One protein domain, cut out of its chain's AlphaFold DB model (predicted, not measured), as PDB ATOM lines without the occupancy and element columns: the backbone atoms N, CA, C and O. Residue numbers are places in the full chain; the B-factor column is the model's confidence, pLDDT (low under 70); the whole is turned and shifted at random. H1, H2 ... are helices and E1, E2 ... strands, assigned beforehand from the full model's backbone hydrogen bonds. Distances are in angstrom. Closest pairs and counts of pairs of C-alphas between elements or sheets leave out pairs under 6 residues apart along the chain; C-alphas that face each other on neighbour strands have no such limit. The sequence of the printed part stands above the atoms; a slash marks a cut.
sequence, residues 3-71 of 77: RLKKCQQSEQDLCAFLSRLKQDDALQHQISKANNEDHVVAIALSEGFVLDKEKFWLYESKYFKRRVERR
ATOM      1  N   ARG A   3     -22.096  -1.445   9.995       47.97
ATOM      2  CA  ARG A   3     -21.226  -1.351  11.189       47.97
ATOM      3  C   ARG A   3     -21.309  -2.569  12.119       47.97
ATOM      4  O   ARG A   3     -20.302  -2.946  12.698       47.97
ATOM      5  N   LEU A   4     -22.464  -3.234  12.198       50.91
ATOM      6  CA  LEU A   4     -22.665  -4.395  13.083       50.91
ATOM      7  C   LEU A   4     -21.888  -5.646  12.629       50.91
ATOM      8  O   LEU A   4     -21.361  -6.369  13.468       50.91
ATOM      9  N   LYS A   5     -21.742  -5.866  11.312       53.28
ATOM     10  CA  LYS A   5     -21.017  -7.033  10.770       53.28
ATOM     11  C   LYS A   5     -19.515  -6.998  11.062       53.28
ATOM     12  O   LYS A   5     -18.944  -8.029  11.396       53.28
ATOM     13  N   LYS A   6     -18.879  -5.821  10.990       54.41
ATOM     14  CA  LYS A   6     -17.443  -5.681  11.297       54.41
ATOM     15  C   LYS A   6     -17.137  -5.968  12.767       54.41
ATOM     16  O   LYS A   6     -16.152  -6.633  13.054       54.41
ATOM     17  N   CYS A   7     -18.014  -5.544  13.684       57.34
ATOM     18  CA  CYS A   7     -17.852  -5.868  15.101       57.34
ATOM     19  C   CYS A   7     -17.886  -7.382  15.353       57.34
ATOM     20  O   CYS A   7     -17.014  -7.882  16.059       57.34
ATOM     21  N   GLN A   8     -18.839  -8.103  14.758       64.31
ATOM     22  CA  GLN A   8     -18.952  -9.553  14.947       64.31
ATOM     23  C   GLN A   8     -17.755 -10.317  14.367       64.31
ATOM     24  O   GLN A   8     -17.252 -11.229  15.019       64.31
ATOM     25  N   GLN A   9     -17.267  -9.905  13.192       70.62
ATOM     26  CA  GLN A   9     -16.111 -10.524  12.539       70.62
ATOM     27  C   GLN A   9     -14.858 -10.428  13.421       70.62
ATOM     28  O   GLN A   9     -14.298 -11.450  13.796       70.62
ATOM     29  N   SER A  10     -14.496  -9.226  13.888       71.94
ATOM     30  CA  SER A  10     -13.320  -9.042  14.755       71.94
ATOM     31  C   SER A  10     -13.411  -9.797  16.088       71.94
ATOM     32  O   SER A  10     -12.390 -10.151  16.669       71.94
ATOM     33  N   GLU A  11     -14.615 -10.066  16.603       77.38
ATOM     34  CA  GLU A  11     -14.778 -10.900  17.799       77.38
ATOM     35  C   GLU A  11     -14.561 -12.386  17.527       77.38
ATOM     36  O   GLU A  11     -13.969 -13.069  18.371       77.38
ATOM     37  N   GLN A  12     -15.039 -12.883  16.385       80.88
ATOM     38  CA  GLN A  12     -14.796 -14.255  15.947       80.88
ATOM     39  C   GLN A  12     -13.312 -14.475  15.650       80.88
ATOM     40  O   GLN A  12     -12.736 -15.427  16.175       80.88
ATOM     41  N   ASP A  13     -12.686 -13.555  14.919       84.56
ATOM     42  CA  ASP A  13     -11.251 -13.556  14.634       84.56
ATOM     43  C   ASP A  13     -10.415 -13.519  15.918       84.56
ATOM     44  O   ASP A  13      -9.504 -14.325  16.081       84.56
ATOM     45  N   LEU A  14     -10.777 -12.679  16.896       84.12
ATOM     46  CA  LEU A  14     -10.111 -12.664  18.202       84.12
ATOM     47  C   LEU A  14     -10.254 -13.997  18.947       84.12
ATOM     48  O   LEU A  14      -9.302 -14.461  19.567       84.12
ATOM     49  N   CYS A  15     -11.426 -14.632  18.899       83.56
ATOM     50  CA  CYS A  15     -11.636 -15.922  19.558       83.56
ATOM     51  C   CYS A  15     -10.822 -17.043  18.890       83.56
ATOM     52  O   CYS A  15     -10.197 -17.858  19.577       83.56
ATOM     53  N   ALA A  16     -10.791 -17.054  17.555       87.69
ATOM     54  CA  ALA A  16     -10.005 -17.994  16.767       87.69
ATOM     55  C   ALA A  16      -8.503 -17.795  17.010       87.69
ATOM     56  O   ALA A  16      -7.802 -18.762  17.303       87.69
ATOM     57  N   PHE A  17      -8.038 -16.543  17.013       87.88
ATOM     58  CA  PHE A  17      -6.659 -16.186  17.327       87.88
ATOM     59  C   PHE A  17      -6.258 -16.629  18.737       87.88
ATOM     60  O   PHE A  17      -5.233 -17.277  18.904       87.88
ATOM     61  N   LEU A  18      -7.081 -16.361  19.758       85.06
ATOM     62  CA  LEU A  18      -6.802 -16.798  21.133       85.06
ATOM     63  C   LEU A  18      -6.781 -18.326  21.271       85.06
ATOM     64  O   LEU A  18      -5.970 -18.867  22.024       85.06
ATOM     65  N   SER A  19      -7.658 -19.027  20.550       87.81
ATOM     66  CA  SER A  19      -7.676 -20.493  20.518       87.81
ATOM     67  C   SER A  19      -6.409 -21.042  19.864       87.81
ATOM     68  O   SER A  19      -5.770 -21.930  20.426       87.81
ATOM     69  N   ARG A  20      -5.995 -20.451  18.737       87.56
ATOM     70  CA  ARG A  20      -4.746 -20.783  18.045       87.56
ATOM     71  C   ARG A  20      -3.537 -20.517  18.935       87.56
ATOM     72  O   ARG A  20      -2.709 -21.396  19.106       87.56
ATOM     73  N   LEU A  21      -3.489 -19.361  19.589       85.50
ATOM     74  CA  LEU A  21      -2.411 -18.945  20.488       85.50
ATOM     75  C   LEU A  21      -2.238 -19.874  21.694       85.50
ATOM     76  O   LEU A  21      -1.134 -20.001  22.213       85.50
ATOM     77  N   LYS A  22      -3.302 -20.549  22.144       82.69
ATOM     78  CA  LYS A  22      -3.212 -21.593  23.181       82.69
ATOM     79  C   LYS A  22      -2.653 -22.921  22.666       82.69
ATOM     80  O   LYS A  22      -2.124 -23.675  23.472       82.69
ATOM     81  N   GLN A  23      -2.821 -23.216  21.380       86.19
ATOM     82  CA  GLN A  23      -2.402 -24.475  20.755       86.19
ATOM     83  C   GLN A  23      -1.040 -24.376  20.057       86.19
ATOM     84  O   GLN A  23      -0.397 -25.397  19.843       86.19
ATOM     85  N   ASP A  24      -0.622 -23.169  19.686       86.69
ATOM     86  CA  ASP A  24       0.572 -22.900  18.894       86.69
ATOM     87  C   ASP A  24       1.639 -22.202  19.752       86.69
ATOM     88  O   ASP A  24       1.589 -20.990  19.993       86.69
ATOM     89  N   ASP A  25       2.611 -22.983  20.231       83.88
ATOM     90  CA  ASP A  25       3.738 -22.495  21.032       83.88
ATOM     91  C   ASP A  25       4.597 -21.459  20.287       83.88
ATOM     92  O   ASP A  25       5.146 -20.547  20.913       83.88
ATOM     93  N   ALA A  26       4.704 -21.548  18.955       87.12
ATOM     94  CA  ALA A  26       5.476 -20.591  18.168       87.12
ATOM     95  C   ALA A  26       4.783 -19.224  18.146       87.12
ATOM     96  O   ALA A  26       5.430 -18.198  18.390       87.12
ATOM     97  N   LEU A  27       3.462 -19.210  17.951       85.50
ATOM     98  CA  LEU A  27       2.648 -17.996  18.024       85.50
ATOM     99  C   LEU A  27       2.691 -17.386  19.433       85.50
ATOM    100  O   LEU A  27       2.866 -16.175  19.597       85.50
ATOM    101  N   GLN A  28       2.623 -18.226  20.468       84.00
ATOM    102  CA  GLN A  28       2.772 -17.800  21.859       84.00
ATOM    103  C   GLN A  28       4.143 -17.156  22.114       84.00
ATOM    104  O   GLN A  28       4.242 -16.107  22.757       84.00
ATOM    105  N   HIS A  29       5.208 -17.736  21.555       84.69
ATOM    106  CA  HIS A  29       6.560 -17.198  21.659       84.69
ATOM    107  C   HIS A  29       6.716 -15.864  20.912       84.69
ATOM    108  O   HIS A  29       7.375 -14.957  21.427       84.69
ATOM    109  N   GLN A  30       6.095 -15.695  19.742       86.06
ATOM    110  CA  GLN A  30       6.079 -14.415  19.022       86.06
ATOM    111  C   GLN A  30       5.372 -13.323  19.828       86.06
ATOM    112  O   GLN A  30       5.909 -12.227  19.996       86.06
ATOM    113  N   ILE A  31       4.217 -13.640  20.410       84.62
ATOM    114  CA  ILE A  31       3.450 -12.711  21.246       84.62
ATOM    115  C   ILE A  31       4.205 -12.366  22.529       84.62
ATOM    116  O   ILE A  31       4.206 -11.212  22.953       84.62
ATOM    117  N   SER A  32       4.962 -13.312  23.090       82.69
ATOM    118  CA  SER A  32       5.844 -13.051  24.234       82.69
ATOM    119  C   SER A  32       6.926 -11.996  23.941       82.69
ATOM    120  O   SER A  32       7.414 -11.345  24.864       82.69
ATOM    121  N   LYS A  33       7.285 -11.801  22.662       82.81
ATOM    122  CA  LYS A  33       8.236 -10.779  22.189       82.81
ATOM    123  C   LYS A  33       7.555  -9.479  21.745       82.81
ATOM    124  O   LYS A  33       8.240  -8.472  21.579       82.81
ATOM    125  N   ALA A  34       6.235  -9.465  21.559       83.44
ATOM    126  CA  ALA A  34       5.494  -8.311  21.046       83.44
ATOM    127  C   ALA A  34       5.491  -7.159  22.058       83.44
ATOM    128  O   ALA A  34       4.979  -7.335  23.150       83.44
ATOM    129  N   ASN A  35       6.066  -5.993  21.745       80.62
ATOM    130  CA  ASN A  35       6.228  -4.905  22.728       80.62
ATOM    131  C   ASN A  35       4.953  -4.128  23.056       80.62
ATOM    132  O   ASN A  35       4.852  -3.564  24.141       80.62
ATOM    133  N   ASN A  36       4.006  -4.099  22.130       84.25
ATOM    134  CA  ASN A  36       2.780  -3.321  22.212       84.25
ATOM    135  C   ASN A  36       1.636  -4.070  21.513       84.25
ATOM    136  O   ASN A  36       1.853  -5.083  20.841       84.25
ATOM    137  N   GLU A  37       0.413  -3.569  21.673       85.44
ATOM    138  CA  GLU A  37      -0.772  -4.142  21.026       85.44
ATOM    139  C   GLU A  37      -0.669  -4.092  19.496       85.44
ATOM    140  O   GLU A  37      -1.108  -5.027  18.833       85.44
ATOM    141  N   ASP A  38      -0.023  -3.073  18.919       86.12
ATOM    142  CA  ASP A  38       0.203  -2.985  17.470       86.12
ATOM    143  C   ASP A  38       1.041  -4.157  16.925       86.12
ATOM    144  O   ASP A  38       0.725  -4.699  15.867       86.12
ATOM    145  N   HIS A  39       2.058  -4.626  17.659       87.62
ATOM    146  CA  HIS A  39       2.809  -5.831  17.288       87.62
ATOM    147  C   HIS A  39       1.927  -7.084  17.321       87.62
ATOM    148  O   HIS A  39       2.066  -7.951  16.463       87.62
ATOM    149  N   VAL A  40       1.011  -7.183  18.288       86.62
ATOM    150  CA  VAL A  40       0.048  -8.294  18.365       86.62
ATOM    151  C   VAL A  40      -0.895  -8.269  17.165       86.62
ATOM    152  O   VAL A  40      -1.117  -9.309  16.549       86.62
ATOM    153  N   VAL A  41      -1.405  -7.086  16.799       88.56
ATOM    154  CA  VAL A  41      -2.240  -6.909  15.602       88.56
ATOM    155  C   VAL A  41      -1.467  -7.302  14.347       88.56
ATOM    156  O   VAL A  41      -2.012  -8.020  13.517       88.56
ATOM    157  N   ALA A  42      -0.202  -6.898  14.214       89.44
ATOM    158  CA  ALA A  42       0.624  -7.245  13.059       89.44
ATOM    159  C   ALA A  42       0.868  -8.760  12.940       89.44
ATOM    160  O   ALA A  42       0.758  -9.310  11.845       89.44
ATOM    161  N   ILE A  43       1.149  -9.442  14.058       88.88
ATOM    162  CA  ILE A  43       1.297 -10.907  14.096       88.88
ATOM    163  C   ILE A  43      -0.013 -11.575  13.673       88.88
ATOM    164  O   ILE A  43      -0.020 -12.417  12.780       88.88
ATOM    165  N   ALA A  44      -1.134 -11.165  14.264       87.31
ATOM    166  CA  ALA A  44      -2.432 -11.736  13.938       87.31
ATOM    167  C   ALA A  44      -2.828 -11.490  12.477       87.31
ATOM    168  O   ALA A  44      -3.326 -12.403  11.823       87.31
ATOM    169  N   LEU A  45      -2.532 -10.303  11.942       88.31
ATOM    170  CA  LEU A  45      -2.772  -9.959  10.542       88.31
ATOM    171  C   LEU A  45      -1.938 -10.836   9.598       88.31
ATOM    172  O   LEU A  45      -2.445 -11.260   8.562       88.31
ATOM    173  N   SER A  46      -0.689 -11.145   9.966       87.12
ATOM    174  CA  SER A  46       0.172 -12.068   9.214       87.12
ATOM    175  C   SER A  46      -0.376 -13.497   9.187       87.12
ATOM    176  O   SER A  46      -0.174 -14.211   8.211       87.12
ATOM    177  N   GLU A  47      -1.092 -13.898  10.236       84.88
ATOM    178  CA  GLU A  47      -1.797 -15.182  10.329       84.88
ATOM    179  C   GLU A  47      -3.186 -15.152   9.658       84.88
ATOM    180  O   GLU A  47      -3.885 -16.161   9.615       84.88
ATOM    181  N   GLY A  48      -3.602 -13.997   9.122       86.94
ATOM    182  CA  GLY A  48      -4.893 -13.807   8.455       86.94
ATOM    183  C   GLY A  48      -6.050 -13.421   9.379       86.94
ATOM    184  O   GLY A  48      -7.187 -13.352   8.915       86.94
ATOM    185  N   PHE A  49      -5.786 -13.136  10.657       86.38
ATOM    186  CA  PHE A  49      -6.787 -12.686  11.625       86.38
ATOM    187  C   PHE A  49      -6.824 -11.162  11.727       86.38
ATOM    188  O   PHE A  49      -5.799 -10.496  11.883       86.38
ATOM    189  N   VAL A  50      -8.028 -10.590  11.727       85.00
ATOM    190  CA  VAL A  50      -8.208  -9.141  11.900       85.00
ATOM    191  C   VAL A  50      -8.582  -8.829  13.345       85.00
ATOM    192  O   VAL A  50      -9.751  -8.891  13.737       85.00
ATOM    193  N   LEU A  51      -7.573  -8.470  14.140       83.81
ATOM    194  CA  LEU A  51      -7.761  -8.036  15.521       83.81
ATOM    195  C   LEU A  51      -8.009  -6.536  15.618       83.81
ATOM    196  O   LEU A  51      -7.384  -5.732  14.930       83.81
ATOM    197  N   ASP A  52      -8.882  -6.175  16.549       81.38
ATOM    198  CA  ASP A  52      -9.144  -4.792  16.910       81.38
ATOM    199  C   ASP A  52      -8.555  -4.511  18.297       81.38
ATOM    200  O   ASP A  52      -8.911  -5.176  19.273       81.38
ATOM    201  N   LYS A  53      -7.637  -3.541  18.383       81.69
ATOM    202  CA  LYS A  53      -6.947  -3.171  19.630       81.69
ATOM    203  C   LYS A  53      -7.884  -2.659  20.722       81.69
ATOM    204  O   LYS A  53      -7.538  -2.690  21.894       81.69
ATOM    205  N   GLU A  54      -9.095  -2.231  20.374       80.00
ATOM    206  CA  GLU A  54     -10.102  -1.837  21.358       80.00
ATOM    207  C   GLU A  54     -10.813  -3.055  21.976       80.00
ATOM    208  O   GLU A  54     -11.498  -2.920  22.993       80.00
ATOM    209  N   LYS A  55     -10.636  -4.251  21.391       78.75
ATOM    210  CA  LYS A  55     -11.275  -5.516  21.793       78.75
ATOM    211  C   LYS A  55     -10.361  -6.494  22.522       78.75
ATOM    212  O   LYS A  55     -10.846  -7.533  22.980       78.75
ATOM    213  N   PHE A  56      -9.081  -6.185  22.703       84.38
ATOM    214  CA  PHE A  56      -8.176  -6.995  23.516       84.38
ATOM    215  C   PHE A  56      -7.249  -6.130  24.375       84.38
ATOM    216  O   PHE A  56      -7.111  -4.937  24.142       84.38
ATOM    217  N   TRP A  57      -6.658  -6.739  25.398       82.69
ATOM    218  CA  TRP A  57      -5.589  -6.164  26.207       82.69
ATOM    219  C   TRP A  57      -4.329  -6.997  26.024       82.69
ATOM    220  O   TRP A  57      -4.392  -8.227  26.061       82.69
ATOM    221  N   LEU A  58      -3.190  -6.327  25.883       84.50
ATOM    222  CA  LEU A  58      -1.883  -6.941  26.075       84.50
ATOM    223  C   LEU A  58      -1.409  -6.604  27.487       84.50
ATOM    224  O   LEU A  58      -1.241  -5.434  27.820       84.50
ATOM    225  N   TYR A  59      -1.188  -7.619  28.312       80.06
ATOM    226  CA  TYR A  59      -0.651  -7.427  29.653       80.06
ATOM    227  C   TYR A  59       0.532  -8.354  29.910       80.06
ATOM    228  O   TYR A  59       0.639  -9.456  29.369       80.06
ATOM    229  N   GLU A  60       1.442  -7.886  30.753       78.06
ATOM    230  CA  GLU A  60       2.552  -8.678  31.262       78.06
ATOM    231  C   GLU A  60       2.095  -9.410  32.528       78.06
ATOM    232  O   GLU A  60       1.513  -8.813  33.436       78.06
ATOM    233  N   SER A  61       2.320 -10.721  32.589       67.44
ATOM    234  CA  SER A  61       2.034 -11.523  33.777       67.44
ATOM    235  C   SER A  61       3.344 -12.002  34.388       67.44
ATOM    236  O   SER A  61       4.259 -12.390  33.666       67.44
ATOM    237  N   LYS A  62       3.432 -12.078  35.722       63.50
ATOM    238  CA  LYS A  62       4.633 -12.581  36.424       63.50
ATOM    239  C   LYS A  62       5.105 -13.964  35.945       63.50
ATOM    240  O   LYS A  62       6.279 -14.279  36.090       63.50
ATOM    241  N   TYR A  63       4.200 -14.772  35.388       60.56
ATOM    242  CA  TYR A  63       4.490 -16.119  34.887       60.56
ATOM    243  C   TYR A  63       4.608 -16.204  33.359       60.56
ATOM    244  O   TYR A  63       5.143 -17.178  32.842       60.56
ATOM    245  N   PHE A  64       4.118 -15.202  32.626       58.22
ATOM    246  CA  PHE A  64       4.123 -15.183  31.165       58.22
ATOM    247  C   PHE A  64       4.551 -13.801  30.693       58.22
ATOM    248  O   PHE A  64       3.823 -12.840  30.931       58.22
ATOM    249  N   LYS A  65       5.690 -13.731  29.982       67.94
ATOM    250  CA  LYS A  65       6.282 -12.479  29.477       67.94
ATOM    251  C   LYS A  65       5.219 -11.522  28.938       67.94
ATOM    252  O   LYS A  65       5.174 -10.394  29.395       67.94
ATOM    253  N   ARG A  66       4.327 -11.966  28.042       72.88
ATOM    254  CA  ARG A  66       3.169 -11.175  27.590       72.88
ATOM    255  C   ARG A  66       1.994 -12.062  27.204       72.88
ATOM    256  O   ARG A  66       2.188 -13.093  26.561       72.88
ATOM    257  N   ARG A  67       0.782 -11.663  27.596       75.12
ATOM    258  CA  ARG A  67      -0.476 -12.350  27.288       75.12
ATOM    259  C   ARG A  67      -1.495 -11.399  26.685       75.12
ATOM    260  O   ARG A  67      -1.599 -10.243  27.083       75.12
ATOM    261  N   VAL A  68      -2.257 -11.941  25.743       79.75
ATOM    262  CA  VAL A  68      -3.388 -11.270  25.108       79.75
ATOM    263  C   VAL A  68      -4.667 -11.794  25.749       79.75
ATOM    264  O   VAL A  68      -4.899 -13.004  25.756       79.75
ATOM    265  N   GLU A  69      -5.504 -10.902  26.269       79.94
ATOM    266  CA  GLU A  69      -6.865 -11.232  26.699       79.94
ATOM    267  C   GLU A  69      -7.899 -10.470  25.901       79.94
ATOM    268  O   GLU A  69      -7.690  -9.322  25.522       79.94
ATOM    269  N   ARG A  70      -9.070 -11.079  25.723       80.06
ATOM    270  CA  ARG A  70     -10.225 -10.358  25.201       80.06
ATOM    271  C   ARG A  70     -10.634  -9.274  26.201       80.06
ATOM    272  O   ARG A  70     -10.969  -9.557  27.346       80.06
ATOM    273  N   ARG A  71     -10.708  -8.037  25.720       75.25
ATOM    274  CA  ARG A  71     -11.296  -6.882  26.400       75.25
ATOM    275  C   ARG A  71     -12.808  -6.996  26.267       75.25
ATOM    276  O   ARG A  71     -13.448  -6.356  25.439       75.25
TER     277      ARG A  71
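Overview. This is residues 3 to 71 of the 77 residues of the protein "Nif11-like leader peptide domain protein" of Synechococcus sp. BIOS-E4-1 (UniProt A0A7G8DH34). A strand hairpin, E1 and E2, runs along one side of three helices, long H1 and shorter H2 and H3. H1 makes a corner with H2, and H3 folds back beside H2. The printed part has 69 residues, in order H1 H2 H3 E1 E2; the sheet is antiparallel, the class mixed. It is compact, radius of gyration of the C-alphas 11.4 A, spanning 37 by 19 by 17 A.

Along the chain. E1 is residues 56 to 61; E2, 64 to 70, ends at C-alpha (-10.225, -10.358, 25.201). H1, residues 3 to 23, 31.3 A long, begins at C-alpha (-21.226, -1.351, 11.189). H2 is residues 25 to 33, H3 37 to 46.

Arrangement. In hairpin E1 and E2, N 57 and O 69 are within hydrogen-bond range, 2.8 A. The closest C-alphas of H2 and E2, Ser 32 and Arg 66, are 4.7 A apart. H2 and H3, a helical hairpin, touch; their closest C-alphas, Ile 31 and Val 40, are 6.3 A apart. H1 touches H2 only at the corner, with residues 20 to 22 alone; the closest C-alphas are Leu 21 and Gln 28, 5.5 A. Every O i to N i+4 pair is within hydrogen-bond range in H2 and H3, 16 of 17 in H1.

Size, cuts and confidence. The farthest C-alphas, Arg 3 and Tyr 63, are 38.0 A apart. The printed part has no cut and no long link. pLDDT is under 70 at residues 3 to 8 and 61 to 65.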